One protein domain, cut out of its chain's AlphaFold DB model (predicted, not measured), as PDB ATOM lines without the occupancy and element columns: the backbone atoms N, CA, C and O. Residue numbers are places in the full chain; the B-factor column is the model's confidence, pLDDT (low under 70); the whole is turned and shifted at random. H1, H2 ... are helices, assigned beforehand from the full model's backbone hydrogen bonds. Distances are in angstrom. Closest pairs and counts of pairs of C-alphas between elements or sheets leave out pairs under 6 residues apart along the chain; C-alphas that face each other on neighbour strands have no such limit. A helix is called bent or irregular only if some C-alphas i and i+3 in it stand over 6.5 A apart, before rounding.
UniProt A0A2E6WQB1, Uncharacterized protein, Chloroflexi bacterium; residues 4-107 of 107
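AT A GLANCE: This is residues 4 to 107 of the 107 residues of an uncharacterized protein of Chloroflexi bacterium (UniProt A0A2E6WQB1). Two long helices, H5 and the kinked H2, cross at the core of an elongated all-helix body, with H3 packed along residues 27 to 35 of H2 and H4 packed on residues 83 to 90 of H5. H1 and the short H6 meet at one end of the long axis, and the link from H4 to H5 makes the other end. The printed part has 104 residues with six named helices, H1 to H6 in order along the chain, and no named strand. It is compact, with a radius of gyration of the C-alphas of 14.7 A, and its C-alphas span 43 by 26 by 24 A.

IN THESE COORDINATES: The longest helix is H5, residues 79 to 98, 28.2 A from first to last C-alpha; it runs from C-alpha 79 at (30.300, -13.220, 18.642) to C-alpha 98 at (7.542, -11.818, 35.269). H2, residues 20 to 37, measures 26.3 A; it has a kink of 45 degrees near residue 31 and is irregular, with C-alphas 30 and 33 7.7 A apart. H4, residues 55 to 69, measures 20.8 A, and H1, residues 4 to 16, 18.6 A, beginning at C-alpha 4 at (28.614, -10.134, 50.403). H3 is residues 41 to 49, and H6 is residues 103 to 106.

HOW THE PARTS SIT: H5 and H2 touch at a steep tilt of 42 degrees, opposite ways; their closest C-alphas, those of Glu 96 and Ala 24, are 5.2 A apart. H4 touches H5 with residues 62 to 66 alone, at a steep tilt of 53 degrees, opposite ways, closest at the C-alphas of Cys 62 and Tyr 87, 5.8 A. H2 and H4 are apart. H2 is the hub, touching three helices. H2 and H3 form a helical hairpin at a shallow tilt of 30 degrees, with the C-alphas of Phe 31 and Val 44 closest at 5.6 A. H1 and H2 form another, at a steep tilt of 44 degrees, with the C-alphas of Met 14 and Val 23 closest at 6.1 A. H6 touches H1, closest at the C-alphas of Leu 103 and Ile 15, 5.6 A. H3 and H4 are close but not clearly touching, about perpendicular at 90 degrees, with the C-alphas of Phe 48 and Arg 55 closest at 5.8 A. In H1, H3, H4 and H5 every O i to N i+4 pair is within hydrogen-bond range, in H2 11 of 14 are, and H6 is too short for such a pair.

THE WHOLE: The C-alphas of Ile 16 and Glu 75, the two farthest apart, are 44.1 A from each other. The printed part has no cut and ends at residue 107, the chain's last residue. The link from H4 to H5, nine residues, is short, and the other links are tight. The mean pLDDT of the printed part is 91.4, and residue 4 alone is under 70.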
ATOM      1  N   GLU A   4      29.945  -9.515  50.475       68.06
ATOM      2  CA  GLU A   4      28.614 -10.134  50.403       68.06
ATOM      3  C   GLU A   4      27.562  -9.290  51.140       68.06
ATOM      4  O   GLU A   4      26.529  -8.980  50.554       68.06
ATOM      5  N   ASP A   5      27.882  -8.786  52.338       71.69
ATOM      6  CA  ASP A   5      26.983  -7.926  53.128       71.69
ATOM      7  C   ASP A   5      26.597  -6.628  52.382       71.69
ATOM      8  O   ASP A   5      25.494  -6.108  52.533       71.69
ATOM      9  N   ILE A   6      27.513  -6.077  51.573       74.69
ATOM     10  CA  ILE A   6      27.272  -4.852  50.788       74.69
ATOM     11  C   ILE A   6      26.388  -5.145  49.570       74.69
ATOM     12  O   ILE A   6      25.596  -4.295  49.162       74.69
ATOM     13  N   ASP A   7      26.554  -6.316  48.961       83.31
ATOM     14  CA  ASP A   7      25.794  -6.736  47.783       83.31
ATOM     15  C   ASP A   7      24.333  -7.040  48.146       83.31
ATOM     16  O   ASP A   7      23.414  -6.636  47.434       83.31
ATOM     17  N   GLU A   8      24.118  -7.667  49.302       84.19
ATOM     18  CA  GLU A   8      22.791  -7.956  49.844       84.19
ATOM     19  C   GLU A   8      22.061  -6.684  50.300       84.19
ATOM     20  O   GLU A   8      20.893  -6.497  49.964       84.19
ATOM     21  N   GLN A   9      22.755  -5.743  50.956       88.12
ATOM     22  CA  GLN A   9      22.158  -4.450  51.318       88.12
ATOM     23  C   GLN A   9      21.681  -3.680  50.081       88.12
ATOM     24  O   GLN A   9      20.580  -3.137  50.077       88.12
ATOM     25  N   LYS A  10      22.472  -3.668  49.001       89.69
ATOM     26  CA  LYS A  10      22.061  -3.031  47.740       89.69
ATOM     27  C   LYS A  10      20.823  -3.689  47.146       89.69
ATOM     28  O   LYS A  10      19.974  -2.989  46.605       89.69
ATOM     29  N   PHE A  11      20.724  -5.013  47.226       90.62
ATOM     30  CA  PHE A  11      19.543  -5.738  46.768       90.62
ATOM     31  C   PHE A  11      18.292  -5.350  47.561       90.62
ATOM     32  O   PHE A  11      17.270  -5.015  46.963       90.62
ATOM     33  N   GLN A  12      18.401  -5.292  48.888       90.81
ATOM     34  CA  GLN A  12      17.314  -4.828  49.752       90.81
ATOM     35  C   GLN A  12      16.919  -3.377  49.445       90.81
ATOM     36  O   GLN A  12      15.732  -3.079  49.323       90.81
ATOM     37  N   ASP A  13      17.891  -2.484  49.240       93.00
ATOM     38  CA  ASP A  13      17.630  -1.085  48.886       93.00
ATOM     39  C   ASP A  13      16.886  -0.966  47.537       93.00
ATOM     40  O   ASP A  13      15.972  -0.147  47.401       93.00
ATOM     41  N   MET A  14      17.227  -1.802  46.545       93.88
ATOM     42  CA  MET A  14      16.515  -1.865  45.258       93.88
ATOM     43  C   MET A  14      15.060  -2.325  45.433       93.88
ATOM     44  O   MET A  14      14.162  -1.751  44.817       93.88
ATOM     45  N   ILE A  15      14.803  -3.297  46.314       91.12
ATOM     46  CA  ILE A  15      13.438  -3.744  46.635       91.12
ATOM     47  C   ILE A  15      12.645  -2.621  47.313       91.12
ATOM     48  O   ILE A  15      11.556  -2.276  46.855       91.12
ATOM     49  N   ILE A  16      13.211  -1.995  48.351       91.19
ATOM     50  CA  ILE A  16      12.561  -0.917  49.118       91.19
ATOM     51  C   ILE A  16      12.222   0.280  48.219       91.19
ATOM     52  O   ILE A  16      11.181   0.916  48.380       91.19
ATOM     53  N   THR A  17      13.085   0.594  47.253       92.06
ATOM     54  CA  THR A  17      12.865   1.689  46.293       92.06
ATOM     55  C   THR A  17      12.005   1.292  45.090       92.06
ATOM     56  O   THR A  17      11.754   2.131  44.225       92.06
ATOM     57  N   SER A  18      11.505   0.051  45.049       90.25
ATOM     58  CA  SER A  18      10.720  -0.503  43.939       90.25
ATOM     59  C   SER A  18      11.440  -0.448  42.580       90.25
ATOM     60  O   SER A  18      10.801  -0.335  41.531       90.25
ATOM     61  N   ASP A  19      12.776  -0.540  42.576       93.62
ATOM     62  CA  ASP A  19      13.592  -0.588  41.358       93.62
ATOM     63  C   ASP A  19      13.542  -1.986  40.722       93.62
ATOM     64  O   ASP A  19      14.459  -2.803  40.831       93.62
ATOM     65  N   ARG A  20      12.432  -2.265  40.039       92.88
ATOM     66  CA  ARG A  20      12.157  -3.561  39.405       92.88
ATOM     67  C   ARG A  20      13.216  -3.954  38.374       92.88
ATOM     68  O   ARG A  20      13.604  -5.119  38.300       92.88
ATOM     69  N   PHE A  21      13.724  -2.985  37.611       94.56
ATOM     70  CA  PHE A  21      14.788  -3.225  36.639       94.56
ATOM     71  C   PHE A  21      16.115  -3.575  37.329       94.56
ATOM     72  O   PHE A  21      16.787  -4.525  36.920       94.56
ATOM     73  N   GLY A  22      16.481  -2.849  38.391       94.94
ATOM     74  CA  GLY A  22      17.668  -3.130  39.198       94.94
ATOM     75  C   GLY A  22      17.631  -4.525  39.826       94.94
ATOM     76  O   GLY A  22      18.580  -5.297  39.663       94.94
ATOM     77  N   VAL A  23      16.503  -4.894  40.446       93.62
ATOM     78  CA  VAL A  23      16.266  -6.235  41.014       93.62
ATOM     79  C   VAL A  23      16.385  -7.319  39.931       93.62
ATOM     80  O   VAL A  23      17.083  -8.317  40.131       93.62
ATOM     81  N   ALA A  24      15.781  -7.119  38.755       94.88
ATOM     82  CA  ALA A  24      15.892  -8.046  37.625       94.88
ATOM     83  C   ALA A  24      17.333  -8.211  37.138       94.88
ATOM     84  O   ALA A  24      17.803  -9.336  36.962       94.88
ATOM     85  N   SER A  25      18.060  -7.104  36.966       96.06
ATOM     86  CA  SER A  25      19.470  -7.142  36.579       96.06
ATOM     87  C   SER A  25      20.318  -7.890  37.603       96.06
ATOM     88  O   SER A  25      21.150  -8.707  37.214       96.06
ATOM     89  N   TYR A  26      20.092  -7.639  38.893       94.06
ATOM     90  CA  TYR A  26      20.813  -8.287  39.983       94.06
ATOM     91  C   TYR A  26      20.616  -9.806  39.985       94.06
ATOM     92  O   TYR A  26      21.588 -10.560  40.030       94.06
ATOM     93  N   ILE A  27      19.365 -10.265  39.887       92.00
ATOM     94  CA  ILE A  27      19.045 -11.698  39.883       92.00
ATOM     95  C   ILE A  27      19.648 -12.380  38.657       92.00
ATOM     96  O   ILE A  27      20.277 -13.429  38.791       92.00
ATOM     97  N   VAL A  28      19.513 -11.776  37.472       95.44
ATOM     98  CA  VAL A  28      20.121 -12.316  36.250       95.44
ATOM     99  C   VAL A  28      21.633 -12.449  36.414       95.44
ATOM    100  O   VAL A  28      22.185 -13.498  36.089       95.44
ATOM    101  N   ASP A  29      22.305 -11.456  36.994       95.06
ATOM    102  CA  ASP A  29      23.754 -11.501  37.201       95.06
ATOM    103  C   ASP A  29      24.230 -12.666  38.083       95.06
ATOM    104  O   ASP A  29      25.336 -13.167  37.865       95.06
ATOM    105  N   LYS A  30      23.396 -13.169  39.003       93.00
ATOM    106  CA  LYS A  30      23.746 -14.314  39.864       93.00
ATOM    107  C   LYS A  30      23.892 -15.634  39.110       93.00
ATOM    108  O   LYS A  30      24.704 -16.457  39.519       93.00
ATOM    109  N   PHE A  31      23.127 -15.855  38.039       93.94
ATOM    110  CA  PHE A  31      23.137 -17.132  37.305       93.94
ATOM    111  C   PHE A  31      23.579 -17.001  35.842       93.94
ATOM    112  O   PHE A  31      23.804 -18.005  35.168       93.94
ATOM    113  N   PHE A  32      23.708 -15.781  35.318       96.00
ATOM    114  CA  PHE A  32      23.913 -15.541  33.891       96.00
ATOM    115  C   PHE A  32      25.188 -16.183  33.336       96.00
ATOM    116  O   PHE A  32      25.173 -16.764  32.251       96.00
ATOM    117  N   MET A  33      26.301 -16.094  34.063       95.12
ATOM    118  CA  MET A  33      27.553 -16.696  33.601       95.12
ATOM    119  C   MET A  33      27.483 -18.224  33.611       95.12
ATOM    120  O   MET A  33      27.918 -18.847  32.645       95.12
ATOM    121  N   ASP A  34      26.846 -18.805  34.629       95.38
ATOM    122  CA  ASP A  34      26.615 -20.248  34.719       95.38
ATOM    123  C   ASP A  34      25.743 -20.751  33.563       95.38
ATOM    124  O   ASP A  34      26.059 -21.761  32.933       95.38
ATOM    125  N   LEU A  35      24.699 -19.989  33.216       94.38
ATOM    126  CA  LEU A  35      23.862 -20.234  32.045       94.38
ATOM    127  C   LEU A  35      24.685 -20.228  30.747       94.38
ATOM    128  O   LEU A  35      24.556 -21.135  29.928       94.38
ATOM    129  N   ILE A  36      25.519 -19.204  30.539       93.19
ATOM    130  CA  ILE A  36      26.303 -19.058  29.304       93.19
ATOM    131  C   ILE A  36      27.357 -20.155  29.161       93.19
ATOM    132  O   ILE A  36      27.587 -20.633  28.047       93.19
ATOM    133  N   ASP A  37      28.007 -20.524  30.261       91.50
ATOM    134  CA  ASP A  37      29.083 -21.511  30.261       91.50
ATOM    135  C   ASP A  37      28.555 -22.954  30.419       91.50
ATOM    136  O   ASP A  37      29.322 -23.906  30.277       91.50
ATOM    137  N   GLY A  38      27.245 -23.134  30.637       90.50
ATOM    138  CA  GLY A  38      26.596 -24.444  30.721       90.50
ATOM    139  C   GLY A  38      26.962 -25.220  31.987       90.50
ATOM    140  O   GLY A  38      27.042 -26.448  31.958       90.50
ATOM    141  N   ILE A  39      27.212 -24.510  33.087       93.81
ATOM    142  CA  ILE A  39      27.618 -25.074  34.381       93.81
ATOM    143  C   ILE A  39      26.546 -24.823  35.449       93.81
ATOM    144  O   ILE A  39      25.574 -24.113  35.212       93.81
ATOM    145  N   ASN A  40      26.708 -25.436  36.628       92.88
ATOM    146  CA  ASN A  40      25.836 -25.235  37.795       92.88
ATOM    147  C   ASN A  40      24.333 -25.347  37.480       92.88
ATOM    148  O   ASN A  40      23.517 -24.562  37.961       92.88
ATOM    149  N   GLU A  41      23.966 -26.368  36.702       92.81
ATOM    150  CA  GLU A  41      22.626 -26.550  36.130       92.81
ATOM    151  C   GLU A  41      21.492 -26.373  37.150       92.81
ATOM    152  O   GLU A  41      20.497 -25.712  36.872       92.81
ATOM    153  N   LYS A  42      21.671 -26.910  38.361       92.75
ATOM    154  CA  LYS A  42      20.701 -26.794  39.454       92.75
ATOM    155  C   LYS A  42      20.454 -25.341  39.875       92.75
ATOM    156  O   LYS A  42      19.308 -24.974  40.094       92.75
ATOM    157  N   SER A  43      21.507 -24.532  39.995       91.12
ATOM    158  CA  SER A  43      21.398 -23.115  40.371       91.12
ATOM    159  C   SER A  43      20.624 -22.334  39.311       91.12
ATOM    160  O   SER A  43      19.676 -21.617  39.623       91.12
ATOM    161  N   VAL A  44      20.971 -22.564  38.042       93.56
ATOM    162  CA  VAL A  44      20.291 -21.947  36.903       93.56
ATOM    163  C   VAL A  44      18.820 -22.365  36.870       93.56
ATOM    164  O   VAL A  44      17.956 -21.501  36.826       93.56
ATOM    165  N   ASN A  45      18.516 -23.665  36.957       93.62
ATOM    166  CA  ASN A  45      17.135 -24.163  36.952       93.62
ATOM    167  C   ASN A  45      16.310 -23.543  38.088       93.62
ATOM    168  O   ASN A  45      15.229 -23.024  37.828       93.62
ATOM    169  N   ASN A  46      16.860 -23.487  39.305       92.38
ATOM    170  CA  ASN A  46      16.196 -22.855  40.443       92.38
ATOM    171  C   ASN A  46      15.848 -21.378  40.181       92.38
ATOM    172  O   ASN A  46      14.790 -20.922  40.604       92.38
ATOM    173  N   ALA A  47      16.715 -20.629  39.489       91.69
ATOM    174  CA  ALA A  47      16.453 -19.228  39.160       91.69
ATOM    175  C   ALA A  47      15.268 -19.062  38.193       91.69
ATOM    176  O   ALA A  47      14.481 -18.132  38.348       91.69
ATOM    177  N   PHE A  48      15.122 -19.961  37.214       92.88
ATOM    178  CA  PHE A  48      13.969 -19.971  36.307       92.88
ATOM    179  C   PHE A  48      12.686 -20.429  37.016       92.88
ATOM    180  O   PHE A  48      11.634 -19.809  36.841       92.88
ATOM    181  N   ASP A  49      12.778 -21.465  37.853       91.19
ATOM    182  CA  ASP A  49      11.640 -22.008  38.601       91.19
ATOM    183  C   ASP A  49      11.047 -20.974  39.574       91.19
ATOM    184  O   ASP A  49       9.828 -20.915  39.733       91.19
ATOM    185  N   ALA A  50      11.885 -20.114  40.171       86.75
ATOM    186  CA  ALA A  50      11.465 -19.069  41.110       86.75
ATOM    187  C   ALA A  50      10.446 -18.072  40.525       86.75
ATOM    188  O   ALA A  50       9.657 -17.499  41.269       86.75
ATOM    189  N   ILE A  51      10.443 -17.891  39.203       85.88
ATOM    190  CA  ILE A  51       9.507 -17.013  38.484       85.88
ATOM    191  C   ILE A  51       8.608 -17.793  37.512       85.88
ATOM    192  O   ILE A  51       8.030 -17.224  36.593       85.88
ATOM    193  N   GLY A  52       8.493 -19.115  37.691       87.81
ATOM    194  CA  GLY A  52       7.592 -19.960  36.902       87.81
ATOM    195  C   GLY A  52       7.971 -20.096  35.425       87.81
ATOM    196  O   GLY A  52       7.116 -20.419  34.596       87.81
ATOM    197  N   LEU A  53       9.236 -19.862  35.070       88.62
ATOM    198  CA  LEU A  53       9.702 -19.931  33.689       88.62
ATOM    199  C   LEU A  53      10.318 -21.283  33.345       88.62
ATOM    200  O   LEU A  53      11.039 -21.898  34.121       88.62
ATOM    201  N   ASN A  54      10.110 -21.721  32.104       91.69
ATOM    202  CA  ASN A  54      10.785 -22.897  31.571       91.69
ATOM    203  C   ASN A  54      12.121 -22.496  30.931       91.69
ATOM    204  O   ASN A  54      12.145 -21.927  29.835       91.69
ATOM    205  N   ARG A  55      13.228 -22.853  31.587       92.88
ATOM    206  CA  ARG A  55      14.592 -22.574  31.121       92.88
ATOM    207  C   ARG A  55      14.826 -22.924  29.651       92.88
ATOM    208  O   ARG A  55      15.317 -22.089  28.900       92.88
ATOM    209  N   VAL A  56      14.464 -24.137  29.229       92.75
ATOM    210  CA  VAL A  56      14.713 -24.627  27.861       92.75
ATOM    211  C   VAL A  56      13.995 -23.753  26.832       92.75
ATOM    212  O   VAL A  56      14.566 -23.401  25.800       92.75
ATOM    213  N   ASN A  57      12.756 -23.354  27.113       92.69
ATOM    214  CA  ASN A  57      11.995 -22.478  26.226       92.69
ATOM    215  C   ASN A  57      12.627 -21.083  26.112       92.69
ATOM    216  O   ASN A  57      12.693 -20.530  25.009       92.69
ATOM    217  N   ILE A  58      13.112 -20.526  27.225       93.69
ATOM    218  CA  ILE A  58      13.769 -19.214  27.228       93.69
ATOM    219  C   ILE A  58      15.126 -19.277  26.526       93.69
ATOM    220  O   ILE A  58      15.387 -18.449  25.656       93.69
ATOM    221  N   GLU A  59      15.955 -20.283  26.809       93.38
ATOM    222  CA  GLU A  59      17.233 -20.475  26.116       93.38
ATOM    223  C   GLU A  59      17.046 -20.606  24.604       93.38
ATOM    224  O   GLU A  59      17.724 -19.918  23.841       93.38
ATOM    225  N   ASN A  60      16.080 -21.415  24.162       93.62
ATOM    226  CA  ASN A  60      15.753 -21.552  22.744       93.62
ATOM    227  C   ASN A  60      15.312 -20.223  22.119       93.62
ATOM    228  O   ASN A  60      15.621 -19.952  20.959       93.62
ATOM    229  N   SER A  61      14.600 -19.382  22.870       93.56
ATOM    230  CA  SER A  61      14.202 -18.050  22.406       93.56
ATOM    231  C   SER A  61      15.409 -17.116  22.293       93.56
ATOM    232  O   SER A  61      15.563 -16.444  21.276       93.56
ATOM    233  N   CYS A  62      16.312 -17.130  23.277       94.44
ATOM    234  CA  CYS A  62      17.568 -16.383  23.230       94.44
ATOM    235  C   CYS A  62      18.454 -16.813  22.052       94.44
ATOM    236  O   CYS A  62      19.012 -15.949  21.378       94.44
ATOM    237  N   ILE A  63      18.548 -18.119  21.766       92.94
ATOM    238  CA  ILE A  63      19.275 -18.654  20.601       92.94
ATOM    239  C   ILE A  63      18.687 -18.076  19.313       92.94
ATOM    240  O   ILE A  63      19.409 -17.428  18.560       92.94
ATOM    241  N   LYS A  64      17.373 -18.228  19.103       94.69
ATOM    242  CA  LYS A  64      16.688 -17.743  17.894       94.69
ATOM    243  C   LYS A  64      16.824 -16.235  17.706       94.69
ATOM    244  O   LYS A  64      17.030 -15.772  16.590       94.69
ATOM    245  N   ILE A  65      16.704 -15.455  18.784       94.19
ATOM    246  CA  ILE A  65      16.871 -13.999  18.712       94.19
ATOM    247  C   ILE A  65      18.321 -13.654  18.385       94.19
ATOM    248  O   ILE A  65      18.548 -12.820  17.518       94.19
ATOM    249  N   ASN A  66      19.300 -14.302  19.021       93.88
ATOM    250  CA  ASN A  66      20.708 -14.085  18.704       93.88
ATOM    251  C   ASN A  66      21.008 -14.406  17.234       93.88
ATOM    252  O   ASN A  66      21.625 -13.588  16.571       93.88
ATOM    253  N   GLU A  67      20.529 -15.530  16.704       92.31
ATOM    254  CA  GLU A  67      20.677 -15.873  15.280       92.31
ATOM    255  C   GLU A  67      20.024 -14.841  14.346       92.31
ATOM    256  O   GLU A  67      20.512 -14.612  13.244       92.31
ATOM    257  N   LEU A  68      18.938 -14.198  14.783       94.81
ATOM    258  CA  LEU A  68      18.227 -13.188  13.998       94.81
ATOM    259  C   LEU A  68      18.908 -11.810  14.010       94.81
ATOM    260  O   LEU A  68      18.871 -11.108  13.002       94.81
ATOM    261  N   VAL A  69      19.445 -11.383  15.157       94.50
ATOM    262  CA  VAL A  69      19.860  -9.981  15.372       94.50
ATOM    263  C   VAL A  69      21.358  -9.795  15.560       94.50
ATOM    264  O   VAL A  69      21.819  -8.657  15.521       94.50
ATOM    265  N   ASN A  70      22.121 -10.863  15.804       94.44
ATOM    266  CA  ASN A  70      23.563 -10.765  15.985       94.44
ATOM    267  C   ASN A  70      24.231 -10.637  14.607       94.44
ATOM    268  O   ASN A  70      24.210 -11.591  13.837       94.44
ATOM    269  N   PRO A  71      24.841  -9.486  14.280       90.44
ATOM    270  CA  PRO A  71      25.447  -9.279  12.967       90.44
ATOM    271  C   PRO A  71      26.840  -9.921  12.851       90.44
ATOM    272  O   PRO A  71      27.519  -9.719  11.848       90.44
ATOM    273  N   ILE A  72      27.311 -10.595  13.905       93.88
ATOM    274  CA  ILE A  72      28.660 -11.144  14.017       93.88
ATOM    275  C   ILE A  72      28.589 -12.652  13.792       93.88
ATOM    276  O   ILE A  72      27.838 -13.338  14.481       93.88
ATOM    277  N   GLU A  73      29.401 -13.168  12.877       91.44
ATOM    278  CA  GLU A  73      29.432 -14.600  12.575       91.44
ATOM    279  C   GLU A  73      29.997 -15.416  13.755       91.44
ATOM    280  O   GLU A  73      30.909 -14.931  14.441       91.44
ATOM    281  N   PRO A  74      29.522 -16.654  14.003       89.69
ATOM    282  CA  PRO A  74      29.905 -17.465  15.163       89.69
ATOM    283  C   PRO A  74      31.413 -17.636  15.405       89.69
ATOM    284  O   PRO A  74      31.851 -17.698  16.556       89.69
ATOM    285  N   GLU A  75      32.204 -17.707  14.337       91.88
ATOM    286  CA  GLU A  75      33.661 -17.861  14.349       91.88
ATOM    287  C   GLU A  75      34.431 -16.580  14.705       91.88
ATOM    288  O   GLU A  75      35.621 -16.633  15.029       91.88
ATOM    289  N   GLN A  76      33.785 -15.417  14.650       93.75
ATOM    290  CA  GLN A  76      34.431 -14.144  14.938       93.75
ATOM    291  C   GLN A  76      34.530 -13.921  16.452       93.75
ATOM    292  O   GLN A  76      33.591 -14.161  17.210       93.75
ATOM    293  N   LEU A  77      35.663 -13.372  16.909       87.44
ATOM    294  CA  LEU A  77      35.948 -13.149  18.337       87.44
ATOM    295  C   LEU A  77      34.835 -12.364  19.065       87.44
ATOM    296  O   LEU A  77      34.554 -12.616  20.237       87.44
ATOM    297  N   GLY A  78      34.185 -11.428  18.365       90.69
ATOM    298  CA  GLY A  78      33.108 -10.596  18.907       90.69
ATOM    299  C   GLY A  78      31.798 -11.341  19.177       90.69
ATOM    300  O   GLY A  78      31.000 -10.856  19.980       90.69
ATOM    301  N   HIS A  79      31.586 -12.522  18.588       92.50
ATOM    302  CA  HIS A  79      30.300 -13.220  18.642       92.50
ATOM    303  C   HIS A  79      29.928 -13.628  20.067       92.50
ATOM    304  O   HIS A  79      28.791 -13.452  20.501       92.50
ATOM    305  N   ARG A  80      30.898 -14.121  20.852       90.69
ATOM    306  CA  ARG A  80      30.642 -14.500  22.253       90.69
ATOM    307  C   ARG A  80      30.239 -13.291  23.099       90.69
ATOM    308  O   ARG A  80      29.412 -13.433  23.996       90.69
ATOM    309  N   ILE A  81      30.821 -12.121  22.836       93.44
ATOM    310  CA  ILE A  81      30.510 -10.891  23.575       93.44
ATOM    311  C   ILE A  81      29.109 -10.403  23.200       93.44
ATOM    312  O   ILE A  81      28.300 -10.172  24.096       93.44
ATOM    313  N   SER A  82      28.791 -10.309  21.905       93.12
ATOM    314  CA  SER A  82      27.459  -9.891  21.455       93.12
ATOM    315  C   SER A  82      26.371 -10.858  21.922       93.12
ATOM    316  O   SER A  82      25.369 -10.408  22.471       93.12
ATOM    317  N   LYS A  83      26.606 -12.176  21.844       93.25
ATOM    318  CA  LYS A  83      25.701 -13.201  22.388       93.25
ATOM    319  C   LYS A  83      25.406 -12.967  23.867       93.25
ATOM    320  O   LYS A  83      24.247 -12.996  24.271       93.25
ATOM    321  N   LYS A  84      26.440 -12.714  24.679       95.06
ATOM    322  CA  LYS A  84      26.267 -12.436  26.113       95.06
ATOM    323  C   LYS A  84      25.397 -11.200  26.343       95.06
ATOM    324  O   LYS A  84      24.470 -11.255  27.144       95.06
ATOM    325  N   LEU A  85      25.666 -10.108  25.630       95.19
ATOM    326  CA  LEU A  85      24.878  -8.880  25.749       95.19
ATOM    327  C   LEU A  85      23.410  -9.118  25.379       95.19
ATOM    328  O   LEU A  85      22.531  -8.772  26.160       95.19
ATOM    329  N   ILE A  86      23.154  -9.783  24.249       95.31
ATOM    330  CA  ILE A  86      21.799 -10.105  23.781       95.31
ATOM    331  C   ILE A  86      21.057 -10.962  24.811       95.31
ATOM    332  O   ILE A  86      19.947 -10.619  25.210       95.31
ATOM    333  N   TYR A  87      21.677 -12.047  25.282       96.44
ATOM    334  CA  TYR A  87      21.055 -12.944  26.257       96.44
ATOM    335  C   TYR A  87      20.747 -12.207  27.558       96.44
ATOM    336  O   TYR A  87      19.627 -12.303  28.053       96.44
ATOM    337  N   LYS A  88      21.710 -11.445  28.093       97.31
ATOM    338  CA  LYS A  88      21.508 -10.688  29.330       97.31
ATOM    339  C   LYS A  88      20.359  -9.692  29.176       97.31
ATOM    340  O   LYS A  88      19.483  -9.661  30.028       97.31
ATOM    341  N   SER A  89      20.308  -8.935  28.079       96.06
ATOM    342  CA  SER A  89      19.227  -7.975  27.830       96.06
ATOM    343  C   SER A  89      17.847  -8.634  27.771       96.06
ATOM    344  O   SER A  89      16.902  -8.116  28.363       96.06
ATOM    345  N   ILE A  90      17.727  -9.779  27.090       95.88
ATOM    346  CA  ILE A  90      16.465 -10.528  27.006       95.88
ATOM    347  C   ILE A  90      16.051 -11.029  28.389       95.88
ATOM    348  O   ILE A  90      14.912 -10.821  28.797       95.88
ATOM    349  N   LEU A  91      16.975 -11.656  29.121       96.44
ATOM    350  CA  LEU A  91      16.697 -12.214  30.442       96.44
ATOM    351  C   LEU A  91      16.294 -11.126  31.434       96.44
ATOM    352  O   LEU A  91      15.282 -11.285  32.099       96.44
ATOM    353  N   VAL A  92      17.007  -9.996  31.487       97.12
ATOM    354  CA  VAL A  92      16.638  -8.887  32.384       97.12
ATOM    355  C   VAL A  92      15.236  -8.375  32.073       97.12
ATOM    356  O   VAL A  92      14.441  -8.208  32.990       97.12
ATOM    357  N   ASN A  93      14.890  -8.194  30.794       95.56
ATOM    358  CA  ASN A  93      13.555  -7.719  30.431       95.56
ATOM    359  C   ASN A  93      12.443  -8.729  30.750       95.56
ATOM    360  O   ASN A  93      11.333  -8.330  31.093       95.56
ATOM    361  N   ILE A  94      12.721 -10.026  30.616       94.06
ATOM    362  CA  ILE A  94      11.784 -11.081  31.010       94.06
ATOM    363  C   ILE A  94      11.613 -11.075  32.529       94.06
ATOM    364  O   ILE A  94      10.486 -11.009  33.001       94.06
ATOM    365  N   TRP A  95      12.706 -11.073  33.294       93.81
ATOM    366  CA  TRP A  95      12.651 -11.053  34.757       93.81
ATOM    367  C   TRP A  95      11.892  -9.837  35.272       93.81
ATOM    368  O   TRP A  95      11.006  -9.982  36.103       93.81
ATOM    369  N   GLU A  96      12.175  -8.658  34.725       94.12
ATOM    370  CA  GLU A  96      11.445  -7.438  35.053       94.12
ATOM    371  C   GLU A  96       9.931  -7.628  34.859       94.12
ATOM    372  O   GLU A  96       9.155  -7.254  35.727       94.12
ATOM    373  N   LYS A  97       9.483  -8.259  33.769       92.88
ATOM    374  CA  LYS A  97       8.051  -8.459  33.488       92.88
ATOM    375  C   LYS A  97       7.392  -9.543  34.332       92.88
ATOM    376  O   LYS A  97       6.256  -9.355  34.747       92.88
ATOM    377  N   GLU A  98       8.091 -10.643  34.579       91.62
ATOM    378  CA  GLU A  98       7.542 -11.818  35.269       91.62
ATOM    379  C   GLU A  98       7.623 -11.704  36.799       91.62
ATOM    380  O   GLU A  98       7.025 -12.502  37.517       91.62
ATOM    381  N   MET A  99       8.345 -10.706  37.317       88.19
ATOM    382  CA  MET A  99       8.370 -10.405  38.749       88.19
ATOM    383  C   MET A  99       6.978 -10.093  39.318       88.19
ATOM    384  O   MET A  99       6.117  -9.565  38.610       88.19
ATOM    385  N   PRO A 100       6.754 -10.360  40.618       86.62
ATOM    386  CA  PRO A 100       5.551  -9.897  41.294       86.62
ATOM    387  C   PRO A 100       5.478  -8.365  41.290       86.62
ATOM    388  O   PRO A 100       6.495  -7.669  41.259       86.62
ATOM    389  N   ASP A 101       4.257  -7.830  41.349       83.50
ATOM    390  CA  ASP A 101       4.045  -6.383  41.480       83.50
ATOM    391  C   ASP A 101       4.530  -5.853  42.833       83.50
ATOM    392  O   ASP A 101       4.970  -4.706  42.921       83.50
ATOM    393  N   ASN A 102       4.491  -6.697  43.870       86.88
ATOM    394  CA  ASN A 102       5.100  -6.424  45.162       86.88
ATOM    395  C   ASN A 102       6.488  -7.068  45.244       86.88
ATOM    396  O   ASN A 102       6.606  -8.281  45.397       86.88
ATOM    397  N   LEU A 103       7.545  -6.258  45.178       85.75
ATOM    398  CA  LEU A 103       8.916  -6.771  45.268       85.75
ATOM    399  C   LEU A 103       9.306  -7.199  46.689       85.75
ATOM    400  O   LEU A 103      10.285  -7.921  46.835       85.75
ATOM    401  N   GLU A 104       8.556  -6.807  47.726       86.12
ATOM    402  CA  GLU A 104       8.802  -7.282  49.097       86.12
ATOM    403  C   GLU A 104       8.603  -8.799  49.231       86.12
ATOM    404  O   GLU A 104       9.191  -9.407  50.118       86.12
ATOM    405  N   ASP A 105       7.859  -9.427  48.313       82.00
ATOM    406  CA  ASP A 105       7.697 -10.885  48.250       82.00
ATOM    407  C   ASP A 105       9.020 -11.614  47.897       82.00
ATOM    408  O   ASP A 105       9.080 -12.843  47.929       82.00
ATOM    409  N   LEU A 106      10.071 -10.865  47.530       77.69
ATOM    410  CA  LEU A 106      11.415 -11.361  47.218       77.69
ATOM    411  C   LEU A 106      12.404 -11.259  48.399       77.69
ATOM    412  O   LEU A 106      13.562 -11.652  48.227       77.69
ATOM    413  N   LEU A 107      11.983 -10.717  49.551       75.00
ATOM    414  CA  LEU A 107      12.752 -10.670  50.809       75.00
ATOM    415  C   LEU A 107      12.516 -11.927  51.658       75.00
ATOM    416  O   LEU A 107      13.507 -12.411  52.251       75.00
TER     417      LEU A 107